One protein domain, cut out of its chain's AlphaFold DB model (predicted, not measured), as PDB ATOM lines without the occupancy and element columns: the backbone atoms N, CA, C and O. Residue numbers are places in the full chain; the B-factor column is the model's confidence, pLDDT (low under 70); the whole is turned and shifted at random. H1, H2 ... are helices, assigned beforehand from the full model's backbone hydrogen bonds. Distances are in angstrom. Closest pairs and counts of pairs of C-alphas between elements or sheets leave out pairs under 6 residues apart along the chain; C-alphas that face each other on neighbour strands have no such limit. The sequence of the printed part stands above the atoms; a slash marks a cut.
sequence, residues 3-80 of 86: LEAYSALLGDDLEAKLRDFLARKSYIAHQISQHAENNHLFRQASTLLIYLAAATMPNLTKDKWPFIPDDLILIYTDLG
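AT A GLANCE: This is residues 3 to 80 of the 86 residues of an uncharacterized protein of Pseudomonas fluorescens (UniProt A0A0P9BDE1). One helix, H5, makes the core, and the other six helices are arranged round it: H1 lies side by side with it, H2 crosses it on one side, H7 crosses it on the opposite side, and short H6 folds back on it. H3 and short H4 form a touching pair at the end of the longest axis away from H1. The printed part has 78 residues, with seven named helices in the order H1 to H7 and no named strand; its class is all helix. The whole is compact, with a radius of gyration of the C-alphas of 11.7 A, and its rounded outline spans 32 by 27 by 21 A.

HOW THE PARTS SIT: Look first at H5, residues 46 to 56, the hub that touches four other helices. H7, residues 69 to 79, touches it at a steep tilt of 64 degrees, the same way; their closest C-alphas, Tyr 51 and Ile 75, are 6.3 A apart. H2, residues 14 to 24, touches H5 about perpendicular at 73 degrees, with the closest C-alphas, Leu 18 and Leu 52, 6.6 A apart. H1, residues 3 to 10, touches H5 at a shallow tilt of 23 degrees, the same way; the closest C-alphas, Leu 10 and Ala 53, are 7.1 A apart. H6, residues 58 to 62, touches H5, with the closest C-alphas, Ala 54 and Thr 61, 5.5 A apart. Farther along, H3, residues 28 to 38, touches H4, residues 40 to 43, with the closest C-alphas, Ala 36 and Phe 42, 4.6 A apart. H3 is close to H7 but not clearly touching; the closest C-alphas, Gln 31 and Asp 78, are 7.0 A apart. H2 and H7 are apart. In H2 and H5 every O i to N i+4 pair is within hydrogen-bond range, against 2 of 4 in H1, 5 of 7 in H3, 6 of 7 in H7 and 0 of 1 in H6, where 1 of 2 O i to N i+3 pairs is; H4 is too short for an O i to N i+4 pair.

IN THESE COORDINATES: Find C-alpha 46 at (38.669, 5.435, 38.339); from there H5 runs 15.5 A to C-alpha 56 at (31.444, 11.283, 50.737). H3 runs 16.2 A, H2 15.3 A and H7 15.2 A, the last ending at C-alpha 79, (39.784, 5.738, 54.554).

THE WHOLE: The C-alphas of Asp 12 and Asn 38 are the two farthest apart, at 32.6 A. The printed part has no cut and no long link. Confidence is low, under 70, at residues 3 to 10 and 65 to 66.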
ATOM      1  N   LEU A   3      32.934   6.089  34.974       64.44
ATOM      2  CA  LEU A   3      32.617   7.515  35.031       64.44
ATOM      3  C   LEU A   3      31.106   7.791  35.053       64.44
ATOM      4  O   LEU A   3      30.669   8.621  35.832       64.44
ATOM      5  N   GLU A   4      30.297   7.080  34.267       64.75
ATOM      6  CA  GLU A   4      28.841   7.291  34.219       64.75
ATOM      7  C   GLU A   4      28.155   6.864  35.524       64.75
ATOM      8  O   GLU A   4      27.262   7.557  36.007       64.75
ATOM      9  N   ALA A   5      28.608   5.765  36.138       65.44
ATOM     10  CA  ALA A   5      28.053   5.273  37.402       65.44
ATOM     11  C   ALA A   5      28.284   6.254  38.566       65.44
ATOM     12  O   ALA A   5      27.444   6.359  39.463       65.44
ATOM     13  N   TYR A   6      29.404   6.983  38.528       64.94
ATOM     14  CA  TYR A   6      29.817   7.914  39.579       64.94
ATOM     15  C   TYR A   6      29.544   9.384  39.244       64.94
ATOM     16  O   TYR A   6      29.442  10.192  40.161       64.94
ATOM     17  N   SER A   7      29.338   9.747  37.976       65.81
ATOM     18  CA  SER A   7      28.976  11.114  37.571       65.81
ATOM     19  C   SER A   7      27.667  11.560  38.222       65.81
ATOM     20  O   SER A   7      27.577  12.688  38.697       65.81
ATOM     21  N   ALA A   8      26.679  10.662  38.321       67.25
ATOM     22  CA  ALA A   8      25.419  10.935  39.017       67.25
ATOM     23  C   ALA A   8      25.594  11.128  40.536       67.25
ATOM     24  O   ALA A   8      24.772  11.778  41.173       67.25
ATOM     25  N   LEU A   9      26.651  10.554  41.119       66.56
ATOM     26  CA  LEU A   9      26.942  10.631  42.550       66.56
ATOM     27  C   LEU A   9      27.784  11.873  42.891       66.56
ATOM     28  O   LEU A   9      27.602  12.493  43.935       66.56
ATOM     29  N   LEU A  10      28.727  12.228  42.018       69.25
ATOM     30  CA  LEU A  10      29.755  13.226  42.305       69.25
ATOM     31  C   LEU A  10      29.387  14.635  41.800       69.25
ATOM     32  O   LEU A  10      29.861  15.612  42.388       69.25
ATOM     33  N   GLY A  11      28.479  14.754  40.824       74.50
ATOM     34  CA  GLY A  11      27.958  16.030  40.311       74.50
ATOM     35  C   GLY A  11      28.984  16.868  39.531       74.50
ATOM     36  O   GLY A  11      30.117  16.437  39.322       74.50
ATOM     37  N   ASP A  12      28.584  18.074  39.117       76.62
ATOM     38  CA  ASP A  12      29.364  18.939  38.213       76.62
ATOM     39  C   ASP A  12      30.676  19.488  38.820       76.62
ATOM     40  O   ASP A  12      31.641  19.719  38.096       76.62
ATOM     41  N   ASP A  13      30.779  19.608  40.150       83.94
ATOM     42  CA  ASP A  13      31.976  20.120  40.853       83.94
ATOM     43  C   ASP A  13      33.029  19.040  41.175       83.94
ATOM     44  O   ASP A  13      33.756  19.124  42.174       83.94
ATOM     45  N   LEU A  14      33.104  17.980  40.367       82.62
ATOM     46  CA  LEU A  14      33.968  16.826  40.630       82.62
ATOM     47  C   LEU A  14      35.441  17.220  40.822       82.62
ATOM     48  O   LEU A  14      36.077  16.748  41.763       82.62
ATOM     49  N   GLU A  15      35.979  18.088  39.964       84.56
ATOM     50  CA  GLU A  15      37.384  18.510  40.041       84.56
ATOM     51  C   GLU A  15      37.693  19.195  41.379       84.56
ATOM     52  O   GLU A  15      38.650  18.827  42.065       84.56
ATOM     53  N   ALA A  16      36.848  20.144  41.789       88.56
ATOM     54  CA  ALA A  16      37.012  20.870  43.042       88.56
ATOM     55  C   ALA A  16      36.935  19.926  44.252       88.56
ATOM     56  O   ALA A  16      37.782  19.995  45.146       88.56
ATOM     57  N   LYS A  17      35.971  18.993  44.251       88.62
ATOM     58  CA  LYS A  17      35.817  17.974  45.302       88.62
ATOM     59  C   LYS A  17      37.022  17.042  45.378       88.62
ATOM     60  O   LYS A  17      37.495  16.752  46.473       88.62
ATOM     61  N   LEU A  18      37.542  16.597  44.235       87.94
ATOM     62  CA  LEU A  18      38.718  15.729  44.178       87.94
ATOM     63  C   LEU A  18      39.962  16.452  44.707       87.94
ATOM     64  O   LEU A  18      40.748  15.877  45.462       87.94
ATOM     65  N   ARG A  19      40.125  17.731  44.351       90.00
ATOM     66  CA  ARG A  19      41.248  18.560  44.799       90.00
ATOM     67  C   ARG A  19      41.215  18.796  46.308       90.00
ATOM     68  O   ARG A  19      42.243  18.640  46.963       90.00
ATOM     69  N   ASP A  20      40.049  19.131  46.858       92.31
ATOM     70  CA  ASP A  20      39.852  19.288  48.305       92.31
ATOM     71  C   ASP A  20      40.054  17.957  49.047       92.31
ATOM     72  O   ASP A  20      40.762  17.906  50.055       92.31
ATOM     73  N   PHE A  21      39.532  16.855  48.505       92.00
ATOM     74  CA  PHE A  21      39.729  15.516  49.058       92.00
ATOM     75  C   PHE A  21      41.210  15.139  49.154       92.00
ATOM     76  O   PHE A  21      41.670  14.736  50.224       92.00
ATOM     77  N   LEU A  22      41.976  15.321  48.076       90.56
ATOM     78  CA  LEU A  22      43.409  15.026  48.063       90.56
ATOM     79  C   LEU A  22      44.213  15.961  48.968       90.56
ATOM     80  O   LEU A  22      45.198  15.526  49.560       90.56
ATOM     81  N   ALA A  23      43.793  17.218  49.126       92.88
ATOM     82  CA  ALA A  23      44.424  18.129  50.076       92.88
ATOM     83  C   ALA A  23      44.212  17.672  51.531       92.88
ATOM     84  O   ALA A  23      45.143  17.713  52.333       92.88
ATOM     85  N   ARG A  24      43.006  17.193  51.869       93.38
ATOM     86  CA  ARG A  24      42.665  16.714  53.222       93.38
ATOM     87  C   ARG A  24      43.220  15.327  53.531       93.38
ATOM     88  O   ARG A  24      43.540  15.037  54.681       93.38
ATOM     89  N   LYS A  25      43.301  14.460  52.525       92.38
ATOM     90  CA  LYS A  25      43.743  13.066  52.640       92.38
ATOM     91  C   LYS A  25      44.921  12.801  51.704       92.38
ATOM     92  O   LYS A  25      44.899  11.888  50.883       92.38
ATOM     93  N   SER A  26      45.977  13.598  51.853       90.88
ATOM     94  CA  SER A  26      47.185  13.535  51.014       90.88
ATOM     95  C   SER A  26      47.874  12.165  51.023       90.88
ATOM     96  O   SER A  26      48.517  11.785  50.046       90.88
ATOM     97  N   TYR A  27      47.680  11.381  52.086       92.75
ATOM     98  CA  TYR A  27      48.192  10.016  52.218       92.75
ATOM     99  C   TYR A  27      47.559   9.011  51.235       92.75
ATOM    100  O   TYR A  27      48.147   7.962  50.979       92.75
ATOM    101  N   ILE A  28      46.392   9.311  50.651       92.12
ATOM    102  CA  ILE A  28      45.677   8.396  49.744       92.12
ATOM    103  C   ILE A  28      46.474   8.138  48.467       92.12
ATOM    104  O   ILE A  28      46.482   7.018  47.968       92.12
ATOM    105  N   ALA A  29      47.221   9.128  47.971       88.25
ATOM    106  CA  ALA A  29      48.097   8.930  46.818       88.25
ATOM    107  C   ALA A  29      49.175   7.862  47.088       88.25
ATOM    108  O   ALA A  29      49.495   7.056  46.211       88.25
ATOM    109  N   HIS A  30      49.700   7.822  48.316       91.12
ATOM    110  CA  HIS A  30      50.653   6.798  48.731       91.12
ATOM    111  C   HIS A  30      49.985   5.422  48.853       91.12
ATOM    112  O   HIS A  30      50.512   4.461  48.298       91.12
ATOM    113  N   GLN A  31      48.804   5.336  49.478       93.25
ATOM    114  CA  GLN A  31      48.046   4.081  49.591       93.25
ATOM    115  C   GLN A  31      47.712   3.483  48.219       93.25
ATOM    116  O   GLN A  31      48.013   2.322  47.957       93.25
ATOM    117  N   ILE A  32      47.201   4.304  47.292       90.69
ATOM    118  CA  ILE A  32      46.927   3.877  45.913       90.69
ATOM    119  C   ILE A  32      48.192   3.321  45.257       90.69
ATOM    120  O   ILE A  32      48.133   2.283  44.604       90.69
ATOM    121  N   SER A  33      49.338   3.981  45.447       90.12
ATOM    122  CA  SER A  33      50.608   3.529  44.868       90.12
ATOM    123  C   SER A  33      51.054   2.177  45.429       90.12
ATOM    124  O   SER A  33      51.509   1.335  44.664       90.12
ATOM    125  N   GLN A  34      50.886   1.948  46.736       92.19
ATOM    126  CA  GLN A  34      51.201   0.667  47.379       92.19
ATOM    127  C   GLN A  34      50.296  -0.461  46.863       92.19
ATOM    128  O   GLN A  34      50.781  -1.515  46.449       92.19
ATOM    129  N   HIS A  35      48.982  -0.233  46.804       90.81
ATOM    130  CA  HIS A  35      48.037  -1.238  46.303       90.81
ATOM    131  C   HIS A  35      48.210  -1.511  44.805       90.81
ATOM    132  O   HIS A  35      48.044  -2.647  44.361       90.81
ATOM    133  N   ALA A  36      48.608  -0.505  44.020       90.19
ATOM    134  CA  ALA A  36      48.857  -0.636  42.587       90.19
ATOM    135  C   ALA A  36      49.988  -1.620  42.246       90.19
ATOM    136  O   ALA A  36      50.022  -2.132  41.122       90.19
ATOM    137  N   GLU A  37      50.894  -1.929  43.177       90.31
ATOM    138  CA  GLU A  37      51.925  -2.951  42.969       90.31
ATOM    139  C   GLU A  37      51.297  -4.330  42.726       90.31
ATOM    140  O   GLU A  37      51.711  -5.037  41.806       90.31
ATOM    141  N   ASN A  38      50.228  -4.650  43.463       86.75
ATOM    142  CA  ASN A  38      49.638  -5.989  43.515       86.75
ATOM    143  C   ASN A  38      48.205  -6.072  42.962       86.75
ATOM    144  O   ASN A  38      47.738  -7.166  42.653       86.75
ATOM    145  N   ASN A  39      47.505  -4.944  42.800       84.44
ATOM    146  CA  ASN A  39      46.134  -4.903  42.299       84.44
ATOM    147  C   ASN A  39      45.991  -3.903  41.136       84.44
ATOM    148  O   ASN A  39      46.165  -2.690  41.277       84.44
ATOM    149  N   HIS A  40      45.635  -4.426  39.957       84.81
ATOM    150  CA  HIS A  40      45.444  -3.644  38.731       84.81
ATOM    151  C   HIS A  40      44.337  -2.594  38.834       84.81
ATOM    152  O   HIS A  40      44.392  -1.603  38.103       84.81
ATOM    153  N   LEU A  41      43.371  -2.784  39.735       83.06
ATOM    154  CA  LEU A  41      42.323  -1.815  40.022       83.06
ATOM    155  C   LEU A  41      42.927  -0.443  40.327       83.06
ATOM    156  O   LEU A  41      42.587   0.532  39.671       83.06
ATOM    157  N   PHE A  42      43.900  -0.400  41.239       87.44
ATOM    158  CA  PHE A  42      44.529   0.824  41.744       87.44
ATOM    159  C   PHE A  42      45.421   1.533  40.719       87.44
ATOM    160  O   PHE A  42      45.868   2.653  40.955       87.44
ATOM    161  N   ARG A  43      45.649   0.922  39.551       87.38
ATOM    162  CA  ARG A  43      46.325   1.562  38.414       87.38
ATOM    163  C   ARG A  43      45.369   2.380  37.547       87.38
ATOM    164  O   ARG A  43      45.818   3.080  36.642       87.38
ATOM    165  N   GLN A  44      44.061   2.276  37.777       85.25
ATOM    166  CA  GLN A  44      43.058   2.978  36.992       85.25
ATOM    167  C   GLN A  44      42.730   4.339  37.613       85.25
ATOM    168  O   GLN A  44      42.553   4.469  38.822       85.25
ATOM    169  N   ALA A  45      42.556   5.363  36.772       80.44
ATOM    170  CA  ALA A  45      42.143   6.695  37.225       80.44
ATOM    171  C   ALA A  45      40.781   6.685  37.950       80.44
ATOM    172  O   ALA A  45      40.515   7.534  38.799       80.44
ATOM    173  N   SER A  46      39.936   5.694  37.654       81.94
ATOM    174  CA  SER A  46      38.669   5.435  38.339       81.94
ATOM    175  C   SER A  46      38.826   5.204  39.838       81.94
ATOM    176  O   SER A  46      37.920   5.571  40.578       81.94
ATOM    177  N   THR A  47      39.948   4.657  40.311       87.50
ATOM    178  CA  THR A  47      40.158   4.371  41.737       87.50
ATOM    179  C   THR A  47      40.026   5.618  42.596       87.50
ATOM    180  O   THR A  47      39.322   5.596  43.602       87.50
ATOM    181  N   LEU A  48      40.605   6.739  42.162       87.88
ATOM    182  CA  LEU A  48      40.478   8.022  42.856       87.88
ATOM    183  C   LEU A  48      39.018   8.471  43.014       87.88
ATOM    184  O   LEU A  48      38.654   9.026  44.051       87.88
ATOM    185  N   LEU A  49      38.175   8.201  42.015       86.44
ATOM    186  CA  LEU A  49      36.750   8.529  42.073       86.44
ATOM    187  C   LEU A  49      36.023   7.691  43.126       86.44
ATOM    188  O   LEU A  49      35.140   8.206  43.808       86.44
ATOM    189  N   ILE A  50      36.418   6.429  43.302       87.38
ATOM    190  CA  ILE A  50      35.841   5.543  44.321       87.38
ATOM    191  C   ILE A  50      36.256   6.000  45.714       87.38
ATOM    192  O   ILE A  50      35.414   6.056  46.598       87.38
ATOM    193  N   TYR A  51      37.521   6.379  45.915       91.25
ATOM    194  CA  TYR A  51      37.965   6.941  47.194       91.25
ATOM    195  C   TYR A  51      37.154   8.178  47.575       91.25
ATOM    196  O   TYR A  51      36.708   8.301  48.717       91.25
ATOM    197  N   LEU A  52      36.923   9.074  46.613       89.94
ATOM    198  CA  LEU A  52      36.083  10.247  46.827       89.94
ATOM    199  C   LEU A  52      34.632   9.848  47.147       89.94
ATOM    200  O   LEU A  52      34.032  10.389  48.076       89.94
ATOM    201  N   ALA A  53      34.067   8.893  46.411       88.38
ATOM    202  CA  ALA A  53      32.704   8.416  46.616       88.38
ATOM    203  C   ALA A  53      32.521   7.717  47.972       88.38
ATOM    204  O   ALA A  53      31.598   8.047  48.710       88.38
ATOM    205  N   ALA A  54      33.438   6.831  48.356       90.06
ATOM    206  CA  ALA A  54      33.431   6.146  49.643       90.06
ATOM    207  C   ALA A  54      33.603   7.133  50.808       90.06
ATOM    208  O   ALA A  54      32.961   6.983  51.843       90.06
ATOM    209  N   ALA A  55      34.407   8.184  50.637       90.56
ATOM    210  CA  ALA A  55      34.579   9.213  51.658       90.56
ATOM    211  C   ALA A  55      33.374  10.155  51.804       90.56
ATOM    212  O   ALA A  55      33.175  10.721  52.877       90.56
ATOM    213  N   THR A  56      32.588  10.354  50.742       87.88
ATOM    214  CA  THR A  56      31.444  11.283  50.737       87.88
ATOM    215  C   THR A  56      30.115  10.582  51.004       87.88
ATOM    216  O   THR A  56      29.276  11.104  51.732       87.88
ATOM    217  N   MET A  57      29.919   9.396  50.432       86.94
ATOM    218  CA  MET A  57      28.696   8.598  50.503       86.94
ATOM    219  C   MET A  57      29.046   7.110  50.692       86.94
ATOM    220  O   MET A  57      28.809   6.288  49.798       86.94
ATOM    221  N   PRO A  58      29.601   6.731  51.860       86.19
ATOM    222  CA  PRO A  58      30.091   5.378  52.113       86.19
ATOM    223  C   PRO A  58      29.004   4.311  52.026       86.19
ATOM    224  O   PRO A  58      29.307   3.189  51.659       86.19
ATOM    225  N   ASN A  59      27.745   4.609  52.339       84.44
ATOM    226  CA  ASN A  59      26.692   3.594  52.241       84.44
ATOM    227  C   ASN A  59      26.303   3.349  50.780       84.44
ATOM    228  O   ASN A  59      26.272   2.213  50.337       84.44
ATOM    229  N   LEU A  60      26.116   4.423  50.004       82.88
ATOM    230  CA  LEU A  60      25.729   4.317  48.595       82.88
ATOM    231  C   LEU A  60      26.827   3.715  47.720       82.88
ATOM    232  O   LEU A  60      26.515   3.095  46.711       82.88
ATOM    233  N   THR A  61      28.096   3.910  48.077       83.25
ATOM    234  CA  THR A  61      29.226   3.398  47.290       83.25
ATOM    235  C   THR A  61      29.344   1.870  47.372       83.25
ATOM    236  O   THR A  61      29.768   1.256  46.395       83.25
ATOM    237  N   LYS A  62      28.899   1.237  48.473       81.69
ATOM    238  CA  LYS A  62      28.929  -0.232  48.647       81.69
ATOM    239  C   LYS A  62      28.062  -0.968  47.628       81.69
ATOM    240  O   LYS A  62      28.440  -2.031  47.153       81.69
ATOM    241  N   ASP A  63      26.929  -0.377  47.262       79.56
ATOM    242  CA  ASP A  63      25.947  -0.984  46.359       79.56
ATOM    243  C   ASP A  63      26.223  -0.696  44.867       79.56
ATOM    244  O   ASP A  63      25.409  -1.023  43.997       79.56
ATOM    245  N   LYS A  64      27.351  -0.050  44.527       75.94
ATOM    246  CA  LYS A  64      27.658   0.374  43.151       75.94
ATOM    247  C   LYS A  64      28.577  -0.609  42.422       75.94
ATOM    248  O   LYS A  64      29.774  -0.691  42.678       75.94
ATOM    249  N   TRP A  65      28.024  -1.248  41.390       61.81
ATOM    250  CA  TRP A  65      28.776  -1.936  40.329       61.81
ATOM    251  C   TRP A  65      29.740  -0.957  39.609       61.81
ATOM    252  O   TRP A  65      29.371   0.216  39.466       61.81
ATOM    253  N   PRO A  66      30.938  -1.354  39.107       66.44
ATOM    254  CA  PRO A  66      31.483  -2.710  38.883       66.44
ATOM    255  C   PRO A  66      32.381  -3.307  39.967       66.44
ATOM    256  O   PRO A  66      32.975  -4.356  39.731       66.44
ATOM    257  N   PHE A  67      32.539  -2.655  41.113       71.81
ATOM    258  CA  PHE A  67      33.525  -3.097  42.097       71.81
ATOM    259  C   PHE A  67      33.012  -4.282  42.906       71.81
ATOM    260  O   PHE A  67      31.844  -4.319  43.295       71.81
ATOM    261  N   ILE A  68      33.890  -5.258  43.138       80.06
ATOM    262  CA  ILE A  68      33.595  -6.375  44.030       80.06
ATOM    263  C   ILE A  68      33.861  -5.960  45.486       80.06
ATOM    264  O   ILE A  68      34.678  -5.065  45.723       80.06
ATOM    265  N   PRO A  69      33.201  -6.597  46.469       83.75
ATOM    266  CA  PRO A  69      33.364  -6.257  47.883       83.75
ATOM    267  C   PRO A  69      34.826  -6.211  48.349       83.75
ATOM    268  O   PRO A  69      35.204  -5.273  49.043       83.75
ATOM    269  N   ASP A  70      35.661  -7.151  47.900       83.50
ATOM    270  CA  ASP A  70      37.079  -7.226  48.279       83.50
ATOM    271  C   ASP A  70      37.870  -5.962  47.906       83.50
ATOM    272  O   ASP A  70      38.667  -5.464  48.702       83.50
ATOM    273  N   ASP A  71      37.608  -5.393  46.725       84.12
ATOM    274  CA  ASP A  71      38.249  -4.151  46.284       84.12
ATOM    275  C   ASP A  71      37.798  -2.957  47.138       84.12
ATOM    276  O   ASP A  71      38.596  -2.085  47.495       84.12
ATOM    277  N   LEU A  72      36.511  -2.916  47.494       87.62
ATOM    278  CA  LEU A  72      35.954  -1.850  48.323       87.62
ATOM    279  C   LEU A  72      36.459  -1.936  49.768       87.62
ATOM    280  O   LEU A  72      36.706  -0.896  50.374       87.62
ATOM    281  N   ILE A  73      36.688  -3.131  50.314       89.75
ATOM    282  CA  ILE A  73      37.239  -3.304  51.668       89.75
ATOM    283  C   ILE A  73      38.592  -2.597  51.809       89.75
ATOM    284  O   ILE A  73      38.810  -1.898  52.803       89.75
ATOM    285  N   LEU A  74      39.475  -2.718  50.813       89.75
ATOM    286  CA  LEU A  74      40.779  -2.041  50.812       89.75
ATOM    287  C   LEU A  74      40.613  -0.516  50.846       89.75
ATOM    288  O   LEU A  74      41.197   0.163  51.689       89.75
ATOM    289  N   ILE A  75      39.738   0.015  49.991       90.94
ATOM    290  CA  ILE A  75      39.468   1.457  49.900       90.94
ATOM    291  C   ILE A  75      38.879   1.996  51.212       90.94
ATOM    292  O   ILE A  75      39.270   3.067  51.682       90.94
ATOM    293  N   TYR A  76      37.949   1.266  51.829       92.00
ATOM    294  CA  TYR A  76      37.324   1.679  53.087       92.00
ATOM    295  C   TYR A  76      38.329   1.621  54.235       92.00
ATOM    296  O   TYR A  76      38.375   2.551  55.040       92.00
ATOM    297  N   THR A  77      39.182   0.597  54.258       91.81
ATOM    298  CA  THR A  77      40.257   0.451  55.248       91.81
ATOM    299  C   THR A  77      41.228   1.628  55.187       91.81
ATOM    300  O   THR A  77      41.490   2.259  56.211       91.81
ATOM    301  N   ASP A  78      41.677   2.014  53.994       92.69
ATOM    302  CA  ASP A  78      42.548   3.179  53.805       92.69
ATOM    303  C   ASP A  78      41.882   4.493  54.245       92.69
ATOM    304  O   ASP A  78      42.530   5.430  54.721       92.69
ATOM    305  N   LEU A  79      40.561   4.588  54.097       91.88
ATOM    306  CA  LEU A  79      39.784   5.738  54.554       91.88
ATOM    307  C   LEU A  79      39.511   5.729  56.066       91.88
ATOM    308  O   LEU A  79      39.043   6.752  56.577       91.88
ATOM    309  N   GLY A  80      39.819   4.634  56.768       91.06
ATOM    310  CA  GLY A  80      39.488   4.423  58.180       91.06
ATOM    311  C   GLY A  80      37.998   4.155  58.418       91.06
ATOM    312  O   GLY A  80      37.479   4.469  59.488       91.06
TER     313      GLY A  80